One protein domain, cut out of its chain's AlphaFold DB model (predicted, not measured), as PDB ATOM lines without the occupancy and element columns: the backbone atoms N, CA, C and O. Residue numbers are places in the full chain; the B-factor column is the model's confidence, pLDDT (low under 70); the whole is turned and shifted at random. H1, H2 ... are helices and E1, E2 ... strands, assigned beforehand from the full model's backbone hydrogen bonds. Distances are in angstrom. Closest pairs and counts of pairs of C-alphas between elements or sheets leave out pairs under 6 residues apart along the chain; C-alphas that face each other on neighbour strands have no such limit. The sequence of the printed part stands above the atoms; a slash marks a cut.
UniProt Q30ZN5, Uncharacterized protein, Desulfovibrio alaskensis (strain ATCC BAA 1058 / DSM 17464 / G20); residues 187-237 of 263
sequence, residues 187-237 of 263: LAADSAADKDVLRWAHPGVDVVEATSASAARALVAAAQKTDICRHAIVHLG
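What this domain is: This is residues 187 to 237 of the 263 residues of an uncharacterized protein of Desulfovibrio alaskensis (strain ATCC BAA 1058 / DSM 17464 / G20) (UniProt Q30ZN5). With little regular structure, this is a small twisted sheet of four short parallel strands, with helix H1 over one face and loops 210 to 217 and 221 to 233 over the other. The printed part has 51 residues, 20 in named elements, mixed in class, along the chain E1, H1, E2, E3, E4; the sheet's order is E2, E1, E3, E4. It is compact, radius of gyration of the C-alphas 9.9 A, spanning 27 by 19 by 15 A.

Where its parts are: E1, residues 187 to 189, 6.2 A long, begins at C-alpha 187 (144.636, -114.929, 331.645). E2, residues 206 to 209, measures 10.0 A; E3, 218 to 220, 7.0 A. E4, 234 to 236, 6.5 A, ends at C-alpha 236 (144.583, -107.414, 324.092). H1, residues 195 to 201, measures 9.7 A.

How they stand to each other: Within hydrogen-bond range are N 187 and O 206 of E1 and E2, 2.8 A, N 220 and O 188 of E3 and E1, 2.9 A, and N 236 and O 219 of E4 and E3, 2.9 A. E1, H1, E2 form a strand-helix-strand unit, parallel neighbour strands with a helix between, its crossover right-handed. H1 is on the sheet, over E1, height 8.6 A; its closest C-alphas to E2 are Lys 195 and Val 207, 7.3 A. Its every O i to N i+4 pair is within range.

The domain as a whole: The printed part has no cut. The E3 to E4 link is long, 13 residues. Residues 211 to 233 have pLDDT under 70.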
ATOM      1  N   LEU A 187     145.115-116.080 332.402       82.69
ATOM      2  CA  LEU A 187     144.636-114.929 331.645       82.69
ATOM      3  C   LEU A 187     143.651-114.143 332.498       82.69
ATOM      4  O   LEU A 187     142.646-114.692 332.942       82.69
ATOM      5  N   ALA A 188     143.907-112.855 332.687       80.62
ATOM      6  CA  ALA A 188     142.908-111.956 333.245       80.62
ATOM      7  C   ALA A 188     141.997-111.460 332.115       80.62
ATOM      8  O   ALA A 188     142.489-110.910 331.128       80.62
ATOM      9  N   ALA A 189     140.688-111.647 332.262       81.50
ATOM     10  CA  ALA A 189     139.683-111.229 331.293       81.50
ATOM     11  C   ALA A 189     138.567-110.431 331.976       81.50
ATOM     12  O   ALA A 189     138.155-110.751 333.095       81.50
ATOM     13  N   ASP A 190     138.078-109.385 331.312       78.81
ATOM     14  CA  ASP A 190     136.866-108.696 331.754       78.81
ATOM     15  C   ASP A 190     135.591-109.491 331.414       78.81
ATOM     16  O   ASP A 190     135.626-110.558 330.795       78.81
ATOM     17  N   SER A 191     134.440-108.988 331.860       80.50
ATOM     18  CA  SER A 191     133.145-109.622 331.605       80.50
ATOM     19  C   SER A 191     132.685-109.535 330.145       80.50
ATOM     20  O   SER A 191     131.803-110.298 329.760       80.50
ATOM     21  N   ALA A 192     133.257-108.629 329.346       82.06
ATOM     22  CA  ALA A 192     132.921-108.446 327.937       82.06
ATOM     23  C   ALA A 192     133.748-109.352 327.009       82.06
ATOM     24  O   ALA A 192     133.358-109.560 325.861       82.06
ATOM     25  N   ALA A 193     134.870-109.887 327.492       84.25
ATOM     26  CA  ALA A 193     135.743-110.771 326.741       84.25
ATOM     27  C   ALA A 193     135.068-112.109 326.405       84.25
ATOM     28  O   ALA A 193     134.435-112.760 327.244       84.25
ATOM     29  N   ASP A 194     135.282-112.567 325.175       89.12
ATOM     30  CA  ASP A 194     134.856-113.891 324.731       89.12
ATOM     31  C   ASP A 194     135.758-114.983 325.338       89.12
ATOM     32  O   ASP A 194     136.839-115.307 324.834       89.12
ATOM     33  N   LYS A 195     135.302-115.562 326.454       86.81
ATOM     34  CA  LYS A 195     136.037-116.599 327.194       86.81
ATOM     35  C   LYS A 195     136.234-117.884 326.393       86.81
ATOM     36  O   LYS A 195     137.190-118.610 326.665       86.81
ATOM     37  N   ASP A 196     135.372-118.176 325.426       91.31
ATOM     38  CA  ASP A 196     135.499-119.385 324.613       91.31
ATOM     39  C   ASP A 196     136.597-119.211 323.565       91.31
ATOM     40  O   ASP A 196     137.413-120.116 323.371       91.31
ATOM     41  N   VAL A 197     136.709-118.013 322.981       92.06
ATOM     42  CA  VAL A 197     137.862-117.658 322.144       92.06
ATOM     43  C   VAL A 197     139.155-117.696 322.958       92.06
ATOM     44  O   VAL A 197     140.134-118.264 322.478       92.06
ATOM     45  N   LEU A 198     139.166-117.182 324.194       89.56
ATOM     46  CA  LEU A 198     140.357-117.225 325.052       89.56
ATOM     47  C   LEU A 198     140.799-118.655 325.375       89.56
ATOM     48  O   LEU A 198     141.979-118.968 325.242       89.56
ATOM     49  N   ARG A 199     139.872-119.541 325.755       91.62
ATOM     50  CA  ARG A 199     140.188-120.955 326.035       91.62
ATOM     51  C   ARG A 199     140.690-121.693 324.800       91.62
ATOM     52  O   ARG A 199     141.555-122.553 324.916       91.62
ATOM     53  N   TRP A 200     140.159-121.357 323.628       94.25
ATOM     54  CA  TRP A 200     140.636-121.913 322.368       94.25
ATOM     55  C   TRP A 200     142.027-121.385 321.987       94.25
ATOM     56  O   TRP A 200     142.889-122.163 321.583       94.25
ATOM     57  N   ALA A 201     142.267-120.079 322.125       92.44
ATOM     58  CA  ALA A 201     143.551-119.457 321.813       92.44
ATOM     59  C   ALA A 201     144.638-119.842 322.827       92.44
ATOM     60  O   ALA A 201     145.811-119.941 322.469       92.44
ATOM     61  N   HIS A 202     144.255-120.126 324.072       90.81
ATOM     62  CA  HIS A 202     145.144-120.493 325.171       90.81
ATOM     63  C   HIS A 202     144.674-121.769 325.887       90.81
ATOM     64  O   HIS A 202     144.293-121.712 327.060       90.81
ATOM     65  N   PRO A 203     144.720-122.938 325.219       92.19
ATOM     66  CA  PRO A 203     144.292-124.187 325.833       92.19
ATOM     67  C   PRO A 203     145.100-124.490 327.095       92.19
ATOM     68  O   PRO A 203     146.321-124.319 327.115       92.19
ATOM     69  N   GLY A 204     144.413-124.933 328.148       88.06
ATOM     70  CA  GLY A 204     145.033-125.283 329.427       88.06
ATOM     71  C   GLY A 204     145.460-124.095 330.296       88.06
ATOM     72  O   GLY A 204     146.106-124.314 331.315       88.06
ATOM     73  N   VAL A 205     145.118-122.858 329.918       88.06
ATOM     74  CA  VAL A 205     145.364-121.668 330.743       88.06
ATOM     75  C   VAL A 205     144.071-121.227 331.421       88.06
ATOM     76  O   VAL A 205     143.044-121.043 330.766       88.06
ATOM     77  N   ASP A 206     144.132-121.011 332.733       86.81
ATOM     78  CA  ASP A 206     142.979-120.551 333.502       86.81
ATOM     79  C   ASP A 206     142.606-119.112 333.137       86.81
ATOM     80  O   ASP A 206     143.445-118.209 333.145       86.81
ATOM     81  N   VAL A 207     141.321-118.886 332.853       86.25
ATOM     82  CA  VAL A 207     140.764-117.548 332.616       86.25
ATOM     83  C   VAL A 207     140.130-117.048 333.909       86.25
ATOM     84  O   VAL A 207     139.103-117.569 334.348       86.25
ATOM     85  N   VAL A 208     140.739-116.028 334.504       83.12
ATOM     86  CA  VAL A 208     140.304-115.388 335.749       83.12
ATOM     87  C   VAL A 208     139.720-114.009 335.475       83.12
ATOM     88  O   VAL A 208     139.992-113.383 334.451       83.12
ATOM     89  N   GLU A 209     138.908-113.515 336.402       79.25
ATOM     90  CA  GLU A 209     138.347-112.172 336.300       79.25
ATOM     91  C   GLU A 209     139.437-111.111 336.524       79.25
ATOM     92  O   GLU A 209     140.253-111.217 337.446       79.25
ATOM     93  N   ALA A 210     139.477-110.092 335.665       71.56
ATOM     94  CA  ALA A 210     140.478-109.036 335.748       71.56
ATOM     95  C   ALA A 210     140.283-108.171 337.008       71.56
ATOM     96  O   ALA A 210     139.328-107.399 337.113       71.56
ATOM     97  N   THR A 211     141.227-108.255 337.950       65.69
ATOM     98  CA  THR A 211     141.254-107.456 339.187       65.69
ATOM     99  C   THR A 211     142.578-106.699 339.317       65.69
ATOM    100  O   THR A 211     143.569-107.043 338.680       65.69
ATOM    101  N   SER A 212     142.638-105.662 340.159       55.50
ATOM    102  CA  SER A 212     143.870-104.881 340.390       55.50
ATOM    103  C   SER A 212     145.015-105.674 341.042       55.50
ATOM    104  O   SER A 212     146.142-105.190 341.075       55.50
ATOM    105  N   ALA A 213     144.739-106.882 341.545       49.66
ATOM    106  CA  ALA A 213     145.687-107.744 342.251       49.66
ATOM    107  C   ALA A 213     146.135-108.972 341.436       49.66
ATOM    108  O   ALA A 213     146.922-109.780 341.928       49.66
ATOM    109  N   SER A 214     145.639-109.154 340.207       52.72
ATOM    110  CA  SER A 214     145.988-110.333 339.417       52.72
ATOM    111  C   SER A 214     147.446-110.267 338.959       52.72
ATOM    112  O   SER A 214     147.801-109.427 338.136       52.72
ATOM    113  N   ALA A 215     148.273-111.211 339.414       51.12
ATOM    114  CA  ALA A 215     149.621-111.477 338.893       51.12
ATOM    115  C   ALA A 215     149.594-112.127 337.485       51.12
ATOM    116  O   ALA A 215     150.466-112.924 337.134       51.12
ATOM    117  N   ALA A 216     148.552-111.839 336.699       51.34
ATOM    118  CA  ALA A 216     148.311-112.450 335.404       51.34
ATOM    119  C   ALA A 216     149.352-111.960 334.397       51.34
ATOM    120  O   ALA A 216     149.545-110.760 334.197       51.34
ATOM    121  N   ARG A 217     150.026-112.910 333.742       56.03
ATOM    122  CA  ARG A 217     151.061-112.612 332.750       56.03
ATOM    123  C   ARG A 217     150.479-112.254 331.386       56.03
ATOM    124  O   ARG A 217     151.245-111.790 330.565       56.03
ATOM    125  N   ALA A 218     149.179-112.380 331.133       56.62
ATOM    126  CA  ALA A 218     148.528-111.804 329.953       56.62
ATOM    127  C   ALA A 218     147.125-111.276 330.313       56.62
ATOM    128  O   ALA A 218     146.399-111.910 331.084       56.62
ATOM    129  N   LEU A 219     146.781-110.094 329.792       59.25
ATOM    130  CA  LEU A 219     145.545-109.362 330.084       59.25
ATOM    131  C   LEU A 219     144.749-109.144 328.794       59.25
ATOM    132  O   LEU A 219     145.283-108.644 327.803       59.25
ATOM    133  N   VAL A 220     143.456-109.457 328.838       59.31
ATOM    134  CA  VAL A 220     142.489-109.102 327.795       59.31
ATOM    135  C   VAL A 220     141.430-108.200 328.417       59.31
ATOM    136  O   VAL A 220     140.641-108.647 329.247       59.31
ATOM    137  N   ALA A 221     141.454-106.909 328.087       55.84
ATOM    138  CA  ALA A 221     140.586-105.913 328.710       55.84
ATOM    139  C   ALA A 221     140.142-104.822 327.721       55.84
ATOM    140  O   ALA A 221     140.939-104.300 326.944       55.84
ATOM    141  N   ALA A 222     138.873-104.423 327.818       48.88
ATOM    142  CA  ALA A 222     138.188-103.434 326.980       48.88
ATOM    143  C   ALA A 222     138.780-102.025 327.007       48.88
ATOM    144  O   ALA A 222     138.542-101.229 326.101       48.88
ATOM    145  N   ALA A 223     139.528-101.692 328.052       48.00
ATOM    146  CA  ALA A 223     140.096-100.371 328.242       48.00
ATOM    147  C   ALA A 223     141.514-100.488 328.794       48.00
ATOM    148  O   ALA A 223     141.779-101.337 329.647       48.00
ATOM    149  N   GLN A 224     142.398 -99.588 328.352       52.31
ATOM    150  CA  GLN A 224     143.694 -99.323 328.979       52.31
ATOM    151  C   GLN A 224     143.479 -98.884 330.437       52.31
ATOM    152  O   GLN A 224     143.491 -97.699 330.762       52.31
ATOM    153  N   LYS A 225     143.258 -99.834 331.344       52.19
ATOM    154  CA  LYS A 225     143.325 -99.597 332.784       52.19
ATOM    155  C   LYS A 225     144.803 -99.610 333.159       52.19
ATOM    156  O   LYS A 225     145.346-100.646 333.529       52.19
ATOM    157  N   THR A 226     145.444 -98.450 333.014       51.31
ATOM    158  CA  THR A 226     146.887 -98.188 333.186       51.31
ATOM    159  C   THR A 226     147.526 -98.791 334.442       51.31
ATOM    160  O   THR A 226     148.730 -99.045 334.438       51.31
ATOM    161  N   ASP A 227     146.745 -99.084 335.485       54.59
ATOM    162  CA  ASP A 227     147.246 -99.647 336.743       54.59
ATOM    163  C   ASP A 227     147.412-101.179 336.722       54.59
ATOM    164  O   ASP A 227     148.311-101.704 337.375       54.59
ATOM    165  N   ILE A 228     146.625-101.902 335.916       53.19
ATOM    166  CA  ILE A 228     146.731-103.369 335.748       53.19
ATOM    167  C   ILE A 228     147.831-103.707 334.717       53.19
ATOM    168  O   ILE A 228     148.361-104.817 334.672       53.19
ATOM    169  N   CYS A 229     148.246-102.718 333.915       52.78
ATOM    170  CA  CYS A 229     149.084-102.943 332.742       52.78
ATOM    171  C   CYS A 229     150.565-103.236 333.004       52.78
ATOM    172  O   CYS A 229     151.251-103.708 332.099       52.78
ATOM    173  N   ARG A 230     151.076-102.971 334.210       57.81
ATOM    174  CA  ARG A 230     152.528-102.971 334.466       57.81
ATOM    175  C   ARG A 230     153.180-104.357 334.486       57.81
ATOM    176  O   ARG A 230     154.394-104.433 334.335       57.81
ATOM    177  N   HIS A 231     152.405-105.428 334.667       58.69
ATOM    178  CA  HIS A 231     152.947-106.779 334.887       58.69
ATOM    179  C   HIS A 231     152.543-107.817 333.830       58.69
ATOM    180  O   HIS A 231     153.115-108.907 333.808       58.69
ATOM    181  N   ALA A 232     151.592-107.502 332.945       65.00
ATOM    182  CA  ALA A 232     151.211-108.417 331.874       65.00
ATOM    183  C   ALA A 232     152.190-108.310 330.694       65.00
ATOM    184  O   ALA A 232     152.588-107.214 330.299       65.00
ATOM    185  N   ILE A 233     152.550-109.455 330.116       68.12
ATOM    186  CA  ILE A 233     153.396-109.556 328.926       68.12
ATOM    187  C   ILE A 233     152.657-109.029 327.694       68.12
ATOM    188  O   ILE A 233     153.273-108.396 326.854       68.12
ATOM    189  N   VAL A 234     151.340-109.224 327.594       74.25
ATOM    190  CA  VAL A 234     150.523-108.763 326.463       74.25
ATOM    191  C   VAL A 234     149.201-108.199 326.958       74.25
ATOM    192  O   VAL A 234     148.602-108.740 327.890       74.25
ATOM    193  N   HIS A 235     148.766-107.136 326.280       76.06
ATOM    194  CA  HIS A 235     147.468-106.488 326.432       76.06
ATOM    195  C   HIS A 235     146.676-106.628 325.138       76.06
ATOM    196  O   HIS A 235     147.113-106.133 324.099       76.06
ATOM    197  N   LEU A 236     145.521-107.284 325.208       76.38
ATOM    198  CA  LEU A 236     144.583-107.414 324.092       76.38
ATOM    199  C   LEU A 236     143.328-106.594 324.399       76.38
ATOM    200  O   LEU A 236     142.801-106.658 325.512       76.38
ATOM    201  N   GLY A 237     142.857-105.815 323.426       73.94
ATOM    202  CA  GLY A 237     141.574-105.119 323.545       73.94
ATOM    203  C   GLY A 237     140.388-106.083 323.433       73.94
ATOM    204  O   GLY A 237     140.536-107.203 322.943       73.94
TER     205      GLY A 237